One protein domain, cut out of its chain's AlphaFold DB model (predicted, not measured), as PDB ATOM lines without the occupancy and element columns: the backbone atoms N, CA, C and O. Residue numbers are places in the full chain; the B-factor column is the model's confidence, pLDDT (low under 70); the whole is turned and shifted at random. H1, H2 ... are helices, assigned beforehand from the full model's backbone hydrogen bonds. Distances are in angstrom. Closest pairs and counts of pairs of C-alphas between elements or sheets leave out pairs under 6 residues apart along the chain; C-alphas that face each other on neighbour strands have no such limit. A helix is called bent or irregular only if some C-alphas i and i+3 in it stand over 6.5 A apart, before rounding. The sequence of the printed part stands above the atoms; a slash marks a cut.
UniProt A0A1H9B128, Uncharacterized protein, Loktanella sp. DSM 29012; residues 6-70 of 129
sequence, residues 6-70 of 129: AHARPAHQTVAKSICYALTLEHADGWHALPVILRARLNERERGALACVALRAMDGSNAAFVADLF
ATOM      1  N   ALA A   6      -5.936  30.456 -33.936       63.25
ATOM      2  CA  ALA A   6      -7.289  29.958 -33.682       63.25
ATOM      3  C   ALA A   6      -8.382  31.009 -33.955       63.25
ATOM      4  O   ALA A   6      -9.532  30.655 -34.200       63.25
ATOM      5  N   HIS A   7      -8.022  32.297 -33.956       68.56
ATOM      6  CA  HIS A   7      -8.934  33.417 -34.213       68.56
ATOM      7  C   HIS A   7      -8.763  34.027 -35.610       68.56
ATOM      8  O   HIS A   7      -9.480  34.962 -35.976       68.56
ATOM      9  N   ALA A   8      -7.812  33.522 -36.402       75.50
ATOM     10  CA  ALA A   8      -7.537  34.044 -37.730       75.50
ATOM     11  C   ALA A   8      -8.669  33.669 -38.695       75.50
ATOM     12  O   ALA A   8      -8.975  32.491 -38.892       75.50
ATOM     13  N   ARG A   9      -9.274  34.675 -39.335       87.19
ATOM     14  CA  ARG A   9     -10.312  34.446 -40.346       87.19
ATOM     15  C   ARG A   9      -9.712  33.680 -41.533       87.19
ATOM     16  O   ARG A   9      -8.561  33.951 -41.887       87.19
ATOM     17  N   PRO A  10     -10.478  32.811 -42.219       90.44
ATOM     18  CA  PRO A  10      -9.982  32.080 -43.388       90.44
ATOM     19  C   PRO A  10      -9.323  32.987 -44.439       90.44
ATOM     20  O   PRO A  10      -8.270  32.658 -44.973       90.44
ATOM     21  N   ALA A  11      -9.885  34.180 -44.663       90.56
ATOM     22  CA  ALA A  11      -9.327  35.183 -45.569       90.56
ATOM     23  C   ALA A  11      -7.920  35.661 -45.155       90.56
ATOM     24  O   ALA A  11      -7.027  35.757 -45.995       90.56
ATOM     25  N   HIS A  12      -7.699  35.904 -43.858       93.75
ATOM     26  CA  HIS A  12      -6.395  36.309 -43.321       93.75
ATOM     27  C   HIS A  12      -5.375  35.173 -43.417       93.75
ATOM     28  O   HIS A  12      -4.221  35.408 -43.766       93.75
ATOM     29  N   GLN A  13      -5.808  33.933 -43.179       91.81
ATOM     30  CA  GLN A  13      -4.952  32.757 -43.337       91.81
ATOM     31  C   GLN A  13      -4.513  32.556 -44.794       91.81
ATOM     32  O   GLN A  13      -3.359  32.206 -45.037       91.81
ATOM     33  N   THR A  14      -5.397  32.797 -45.770       91.56
ATOM     34  CA  THR A  14      -5.028  32.763 -47.195       91.56
ATOM     35  C   THR A  14      -3.945  33.791 -47.506       91.56
ATOM     36  O   THR A  14      -2.932  33.429 -48.093       91.56
ATOM     37  N   VAL A  15      -4.122  35.042 -47.070       94.44
ATOM     38  CA  VAL A  15      -3.132  36.108 -47.294       94.44
ATOM     39  C   VAL A  15      -1.779  35.748 -46.684       94.44
ATOM     40  O   VAL A  15      -0.762  35.844 -47.366       94.44
ATOM     41  N   ALA A  16      -1.762  35.272 -45.436       92.81
ATOM     42  CA  ALA A  16      -0.528  34.873 -44.763       92.81
ATOM     43  C   ALA A  16       0.217  33.761 -45.525       92.81
ATOM     44  O   ALA A  16       1.433  33.837 -45.698       92.81
ATOM     45  N   LYS A  17      -0.509  32.756 -46.038       91.62
ATOM     46  CA  LYS A  17       0.078  31.686 -46.862       91.62
ATOM     47  C   LYS A  17       0.623  32.216 -48.188       91.62
ATOM     48  O   LYS A  17       1.722  31.842 -48.571       91.62
ATOM     49  N   SER A  18      -0.105  33.099 -48.869       91.00
ATOM     50  CA  SER A  18       0.344  33.680 -50.139       91.00
ATOM     51  C   SER A  18       1.609  34.522 -49.983       91.00
ATOM     52  O   SER A  18       2.506  34.402 -50.808       91.00
ATOM     53  N   ILE A  19       1.715  35.311 -48.908       92.38
ATOM     54  CA  ILE A  19       2.946  36.046 -48.580       92.38
ATOM     55  C   ILE A  19       4.093  35.062 -48.314       92.38
ATOM     56  O   ILE A  19       5.180  35.233 -48.853       92.38
ATOM     57  N   CYS A  20       3.845  34.001 -47.538       90.56
ATOM     58  CA  CYS A  20       4.840  32.959 -47.274       90.56
ATOM     59  C   CYS A  20       5.360  32.315 -48.570       90.56
ATOM     60  O   CYS A  20       6.570  32.192 -48.755       90.56
ATOM     61  N   TYR A  21       4.467  31.967 -49.502       86.69
ATOM     62  CA  TYR A  21       4.865  31.415 -50.797       86.69
ATOM     63  C   TYR A  21       5.641  32.419 -51.650       86.69
ATOM     64  O   TYR A  21       6.666  32.045 -52.213       86.69
ATOM     65  N   ALA A  22       5.206  33.681 -51.712       88.12
ATOM     66  CA  ALA A  22       5.915  34.725 -52.452       88.12
ATOM     67  C   ALA A  22       7.344  34.940 -51.924       88.12
ATOM     68  O   ALA A  22       8.274  35.089 -52.713       88.12
ATOM     69  N   LEU A  23       7.526  34.892 -50.600       85.62
ATOM     70  CA  LEU A  23       8.839  34.982 -49.957       85.62
ATOM     71  C   LEU A  23       9.700  33.737 -50.202       85.62
ATOM     72  O   LEU A  23      10.888  33.866 -50.446       85.62
ATOM     73  N   THR A  24       9.111  32.540 -50.143       85.25
ATOM     74  CA  THR A  24       9.854  31.268 -50.254       85.25
ATOM     75  C   THR A  24      10.289  30.963 -51.685       85.25
ATOM     76  O   THR A  24      11.328  30.347 -51.894       85.25
ATOM     77  N   LEU A  25       9.475  31.342 -52.672       78.50
ATOM     78  CA  LEU A  25       9.738  31.025 -54.075       78.50
ATOM     79  C   LEU A  25      10.704  32.011 -54.742       78.50
ATOM     80  O   LEU A  25      11.153  31.714 -55.842       78.50
ATOM     81  N   GLU A  26      10.983  33.167 -54.122       62.84
ATOM     82  CA  GLU A  26      11.898  34.227 -54.598       62.84
ATOM     83  C   GLU A  26      11.734  34.630 -56.086       62.84
ATOM     84  O   GLU A  26      12.590  35.283 -56.679       62.84
ATOM     85  N   HIS A  27      10.613  34.269 -56.715       61.09
ATOM     86  CA  HIS A  27      10.313  34.526 -58.117       61.09
ATOM     87  C   HIS A  27       9.284  35.639 -58.252       61.09
ATOM     88  O   HIS A  27       8.314  35.717 -57.490       61.09
ATOM     89  N   ALA A  28       9.476  36.478 -59.273       59.34
ATOM     90  CA  ALA A  28       8.587  37.590 -59.600       59.34
ATOM     91  C   ALA A  28       7.114  37.144 -59.705       59.34
ATOM     92  O   ALA A  28       6.219  37.838 -59.223       59.34
ATOM     93  N   ASP A  29       6.867  35.935 -60.216       61.78
ATOM     94  CA  ASP A  29       5.533  35.343 -60.373       61.78
ATOM     95  C   ASP A  29       4.750  35.225 -59.056       61.78
ATOM     96  O   ASP A  29       3.539  35.471 -59.026       61.78
ATOM     97  N   GLY A  30       5.429  34.918 -57.945       66.50
ATOM     98  CA  GLY A  30       4.802  34.848 -56.621       66.50
ATOM     99  C   GLY A  30       4.300  36.213 -56.145       66.50
ATOM    100  O   GLY A  30       3.227  36.321 -55.544       66.50
ATOM    101  N   TRP A  31       5.037  37.271 -56.482       78.94
ATOM    102  CA  TRP A  31       4.673  38.651 -56.179       78.94
ATOM    103  C   TRP A  31       3.610  39.202 -57.134       78.94
ATOM    104  O   TRP A  31       2.774  39.995 -56.705       78.94
ATOM    105  N   HIS A  32       3.562  38.743 -58.389       80.06
ATOM    106  CA  HIS A  32       2.576  39.194 -59.378       80.06
ATOM    107  C   HIS A  32       1.128  38.836 -59.011       80.06
ATOM    108  O   HIS A  32       0.219  39.646 -59.213       80.06
ATOM    109  N   ALA A  33       0.891  37.656 -58.432       81.62
ATOM    110  CA  ALA A  33      -0.458  37.228 -58.041       81.62
ATOM    111  C   ALA A  33      -0.932  37.842 -56.708       81.62
ATOM    112  O   ALA A  33      -2.138  37.944 -56.449       81.62
ATOM    113  N   LEU A  34      -0.001  38.267 -55.849       89.69
ATOM    114  CA  LEU A  34      -0.300  38.701 -54.485       89.69
ATOM    115  C   LEU A  34      -1.257  39.914 -54.409       89.69
ATOM    116  O   LEU A  34      -2.200  39.849 -53.616       89.69
ATOM    117  N   PRO A  35      -1.142  40.973 -55.240       90.56
ATOM    118  CA  PRO A  35      -2.088  42.093 -55.232       90.56
ATOM    119  C   PRO A  35      -3.544  41.679 -55.476       90.56
ATOM    120  O   PRO A  35      -4.455  42.240 -54.865       90.56
ATOM    121  N   VAL A  36      -3.782  40.685 -56.339       93.62
ATOM    122  CA  VAL A  36      -5.130  40.162 -56.618       93.62
ATOM    123  C   VAL A  36      -5.703  39.491 -55.372       93.62
ATOM    124  O   VAL A  36      -6.844  39.753 -54.986       93.62
ATOM    125  N   ILE A  37      -4.888  38.685 -54.688       94.19
ATOM    126  CA  ILE A  37      -5.276  37.987 -53.457       94.19
ATOM    127  C   ILE A  37      -5.567  38.993 -52.335       94.19
ATOM    128  O   ILE A  37      -6.596  38.880 -51.666       94.19
ATOM    129  N   LEU A  38      -4.719  40.014 -52.166       94.81
ATOM    130  CA  LEU A  38      -4.922  41.076 -51.175       94.81
ATOM    131  C   LEU A  38      -6.226  41.844 -51.427       94.81
ATOM    132  O   LEU A  38      -6.979  42.094 -50.484       94.81
ATOM    133  N   ARG A  39      -6.542  42.182 -52.685       95.56
ATOM    134  CA  ARG A  39      -7.805  42.854 -53.042       95.56
ATOM    135  C   ARG A  39      -9.034  41.983 -52.776       95.56
ATOM    136  O   ARG A  39     -10.049  42.505 -52.328       95.56
ATOM    137  N   ALA A  40      -8.935  40.676 -53.019       95.81
ATOM    138  CA  ALA A  40     -10.043  39.736 -52.851       95.81
ATOM    139  C   ALA A  40     -10.307  39.320 -51.391       95.81
ATOM    140  O   ALA A  40     -11.390  38.818 -51.084       95.81
ATOM    141  N   ARG A  41      -9.312  39.444 -50.499       95.88
ATOM    142  CA  ARG A  41      -9.366  38.881 -49.136       95.88
ATOM    143  C   ARG A  41      -9.270  39.906 -48.014       95.88
ATOM    144  O   ARG A  41      -9.703  39.592 -46.909       95.88
ATOM    145  N   LEU A  42      -8.729  41.093 -48.278       94.12
ATOM    146  CA  LEU A  42      -8.631  42.176 -47.303       94.12
ATOM    147  C   LEU A  42      -9.527  43.340 -47.707       94.12
ATOM    148  O   LEU A  42      -9.677  43.626 -48.895       94.12
ATOM    149  N   ASN A  43     -10.070  44.056 -46.727       91.69
ATOM    150  CA  ASN A  43     -10.698  45.353 -46.971       91.69
ATOM    151  C   ASN A  43      -9.642  46.464 -47.143       91.69
ATOM    152  O   ASN A  43      -8.446  46.260 -46.935       91.69
ATOM    153  N   GLU A  44     -10.080  47.657 -47.542       85.38
ATOM    154  CA  GLU A  44      -9.184  48.792 -47.800       85.38
ATOM    155  C   GLU A  44      -8.363  49.205 -46.571       85.38
ATOM    156  O   GLU A  44      -7.155  49.407 -46.683       85.38
ATOM    157  N   ARG A  45      -8.982  49.227 -45.385       84.69
ATOM    158  CA  ARG A  45      -8.308  49.550 -44.121       84.69
ATOM    159  C   ARG A  45      -7.217  48.534 -43.780       84.69
ATOM    160  O   ARG A  45      -6.134  48.923 -43.356       84.69
ATOM    161  N   GLU A  46      -7.490  47.245 -43.962       89.12
ATOM    162  CA  GLU A  46      -6.521  46.164 -43.734       89.12
ATOM    163  C   GLU A  46      -5.338  46.255 -44.709       89.12
ATOM    164  O   GLU A  46      -4.189  46.112 -44.292       89.12
ATOM    165  N   ARG A  47      -5.597  46.556 -45.990       92.19
ATOM    166  CA  ARG A  47      -4.535  46.770 -46.988       92.19
ATOM    167  C   ARG A  47      -3.679  47.994 -46.661       92.19
ATOM    168  O   ARG A  47      -2.457  47.901 -46.716       92.19
ATOM    169  N   GLY A  48      -4.304  49.109 -46.283       80.88
ATOM    170  CA  GLY A  48      -3.594  50.326 -45.883       80.88
ATOM    171  C   GLY A  48      -2.730  50.119 -44.637       80.88
ATOM    172  O   GLY A  48      -1.584  50.559 -44.599       80.88
ATOM    173  N   ALA A  49      -3.235  49.384 -43.641       83.19
ATOM    174  CA  ALA A  49      -2.459  49.025 -42.456       83.19
ATOM    175  C   ALA A  49      -1.240  48.156 -42.811       83.19
ATOM    176  O   ALA A  49      -0.142  48.425 -42.326       83.19
ATOM    177  N   LEU A  50      -1.415  47.160 -43.688       86.94
ATOM    178  CA  LEU A  50      -0.319  46.307 -44.151       86.94
ATOM    179  C   LEU A  50       0.759  47.112 -44.891       86.94
ATOM    180  O   LEU A  50       1.940  46.951 -44.591       86.94
ATOM    181  N   ALA A  51       0.363  48.009 -45.798       87.06
ATOM    182  CA  ALA A  51       1.289  48.890 -46.509       87.06
ATOM    183  C   ALA A  51       2.053  49.819 -45.549       87.06
ATOM    184  O   ALA A  51       3.269  49.947 -45.651       87.06
ATOM    185  N   CYS A  52       1.367  50.410 -44.567       79.81
ATOM    186  CA  CYS A  52       1.988  51.277 -43.564       79.81
ATOM    187  C   CYS A  52       3.054  50.543 -42.738       79.81
ATOM    188  O   CYS A  52       4.148  51.068 -42.535       79.81
ATOM    189  N   VAL A  53       2.766  49.320 -42.281       86.31
ATOM    190  CA  VAL A  53       3.741  48.509 -41.533       86.31
ATOM    191  C   VAL A  53       4.914  48.110 -42.432       86.31
ATOM    192  O   VAL A  53       6.054  48.212 -41.989       86.31
ATOM    193  N   ALA A  54       4.659  47.721 -43.685       88.62
ATOM    194  CA  ALA A  54       5.719  47.386 -44.636       88.62
ATOM    195  C   ALA A  54       6.665  48.575 -44.881       88.62
ATOM    196  O   ALA A  54       7.874  48.414 -44.763       88.62
ATOM    197  N   LEU A  55       6.124  49.776 -45.117       84.94
ATOM    198  CA  LEU A  55       6.916  51.001 -45.293       84.94
ATOM    199  C   LEU A  55       7.702  51.373 -44.026       84.94
ATOM    200  O   LEU A  55       8.861  51.760 -44.110       84.94
ATOM    201  N   ARG A  56       7.105  51.213 -42.837       79.69
ATOM    202  CA  ARG A  56       7.780  51.471 -41.550       79.69
ATOM    203  C   ARG A  56       8.933  50.512 -41.247       79.69
ATOM    204  O   ARG A  56       9.740  50.822 -40.377       79.69
ATOM    205  N   ALA A  57       8.978  49.353 -41.898       87.81
ATOM    206  CA  ALA A  57      10.059  48.383 -41.743       87.81
ATOM    207  C   ALA A  57      11.275  48.685 -42.640       87.81
ATOM    208  O   ALA A  57      12.300  48.019 -42.511       87.81
ATOM    209  N   MET A  58      11.162  49.665 -43.541       85.31
ATOM    210  CA  MET A  58      12.238  50.128 -44.413       85.31
ATOM    211  C   MET A  58      12.989  51.303 -43.767       85.31
ATOM    212  O   MET A  58      12.479  51.971 -42.866       85.31
ATOM    213  N   ASP A  59      14.197  51.592 -44.244       81.56
ATOM    214  CA  ASP A  59      14.861  52.872 -43.994       81.56
ATOM    215  C   ASP A  59      14.072  54.027 -44.629       81.56
ATOM    216  O   ASP A  59      13.392  53.857 -45.641       81.56
ATOM    217  N   GLY A  60      14.167  55.223 -44.037       74.06
ATOM    218  CA  GLY A  60      13.354  56.376 -44.441       74.06
ATOM    219  C   GLY A  60      13.494  56.748 -45.922       74.06
ATOM    220  O   GLY A  60      12.495  57.080 -46.555       74.06
ATOM    221  N   SER A  61      14.700  56.628 -46.486       68.50
ATOM    222  CA  SER A  61      14.973  56.859 -47.910       68.50
ATOM    223  C   SER A  61      14.257  55.858 -48.815       68.50
ATOM    224  O   SER A  61      13.564  56.270 -49.744       68.50
ATOM    225  N   ASN A  62      14.362  54.555 -48.536       67.44
ATOM    226  CA  ASN A  62      13.700  53.546 -49.362       67.44
ATOM    227  C   ASN A  62      12.180  53.534 -49.164       67.44
ATOM    228  O   ASN A  62      11.449  53.303 -50.126       67.44
ATOM    229  N   ALA A  63      11.685  53.817 -47.955       75.44
ATOM    230  CA  ALA A  63      10.253  53.960 -47.699       75.44
ATOM    231  C   ALA A  63       9.651  55.101 -48.534       75.44
ATOM    232  O   ALA A  63       8.605  54.925 -49.159       75.44
ATOM    233  N   ALA A  64      10.328  56.254 -48.566       72.81
ATOM    234  CA  ALA A  64       9.915  57.401 -49.366       72.81
ATOM    235  C   ALA A  64       9.963  57.083 -50.864       72.81
ATOM    236  O   ALA A  64       8.970  57.301 -51.549       72.81
ATOM    237  N   PHE A  65      11.058  56.486 -51.349       72.56
ATOM    238  CA  PHE A  65      11.186  56.062 -52.745       72.56
ATOM    239  C   PHE A  65      10.063  55.104 -53.169       72.56
ATOM    240  O   PHE A  65       9.422  55.314 -54.193       72.56
ATOM    241  N   VAL A  66       9.777  54.071 -52.370       74.25
ATOM    242  CA  VAL A  66       8.718  53.098 -52.685       74.25
ATOM    243  C   VAL A  66       7.329  53.725 -52.637       74.25
ATOM    244  O   VAL A  66       6.487  53.350 -53.448       74.25
ATOM    245  N   ALA A  67       7.068  54.663 -51.725       80.31
ATOM    246  CA  ALA A  67       5.807  55.402 -51.712       80.31
ATOM    247  C   ALA A  67       5.652  56.278 -52.969       80.31
ATOM    248  O   ALA A  67       4.573  56.294 -53.564       80.31
ATOM    249  N   ASP A  68       6.741  56.925 -53.394       71.44
ATOM    250  CA  ASP A  68       6.785  57.838 -54.540       71.44
ATOM    251  C   ASP A  68       6.490  57.137 -55.874       71.44
ATOM    252  O   ASP A  68       5.776  57.675 -56.714       71.44
ATOM    253  N   LEU A  69       6.908  55.871 -56.028       67.50
ATOM    254  CA  LEU A  69       6.587  55.040 -57.204       67.50
ATOM    255  C   LEU A  69       5.081  54.928 -57.508       67.50
ATOM    256  O   LEU A  69       4.709  54.553 -58.621       67.50
ATOM    257  N   PHE A  70       4.220  55.188 -56.521       69.62
ATOM    258  CA  PHE A  70       2.767  55.044 -56.635       69.62
ATOM    259  C   PHE A  70       2.003  56.351 -56.407       69.62
ATOM    260  O   PHE A  70       0.770  56.352 -56.470       69.62
TER     261      PHE A  70
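This is residues 6 to 70 of the 129 residues of an uncharacterized protein of Loktanella sp. DSM 29012 (UniProt A0A1H9B128). H1 and H2 lie side by side as a helical hairpin, and H3 turns back from the end of H2 at a wide slant, so that H2 and H3 form an open V. H4 folds back at the far end of H3, away from the first hairpin. The printed part has 65 residues with four named helices, H1 to H4 in chain order, and no named strand; the class is all helix. It is only just compact, close to loose, with a radius of gyration of the C-alphas of 12.9 A and spans of 36 by 27 by 20 A.

H1, residues 10 to 25, touches H2, residues 28 to 41, closest at the C-alphas of Ala 22 and Gly 30, 4.3 A apart. This hairpin has a shallow tilt of 8 degrees, opposite ways. H2 and H3, residues 44 to 56, are close but not clearly touching: their closest C-alphas, of Leu 38 and Arg 47, are 7.1 A apart, at a steep tilt of 41 degrees, opposite ways. H3 touches H4, residues 60 to 68, with residues 55 to 56 alone, closest at the C-alphas of Leu 55 and Ala 63, 5.1 A apart. This second hairpin runs opposite ways at 37 degrees, only just steep. H1 is apart from H3 and H4, and H2 from H4. Every O i to N i+4 pair is within hydrogen-bond range in H1, H3 and H4, but 7 of 10 in H2.

H1 begins at C-alpha 10 (-9.982, 32.080, -43.388) and is 22.5 A long. H2 is 20.8 A long and only just irregular: C-alphas 32 and 35 are 6.9 A apart. H3 is 18.3 A long. H4, 12.1 A long, ends at C-alpha 68 (6.785, 57.838, -54.540).

The two C-alphas farthest apart, of Ala 6 and Ser 61, are 37.7 A apart. The printed part has no cut, and its three links between helices are tight. Residues 24 to 29 stand free. Mean pLDDT of the printed part is 82.7, and it is under 70 at residues 6 to 7, 26 to 30, 61 to 62 and 69 to 70.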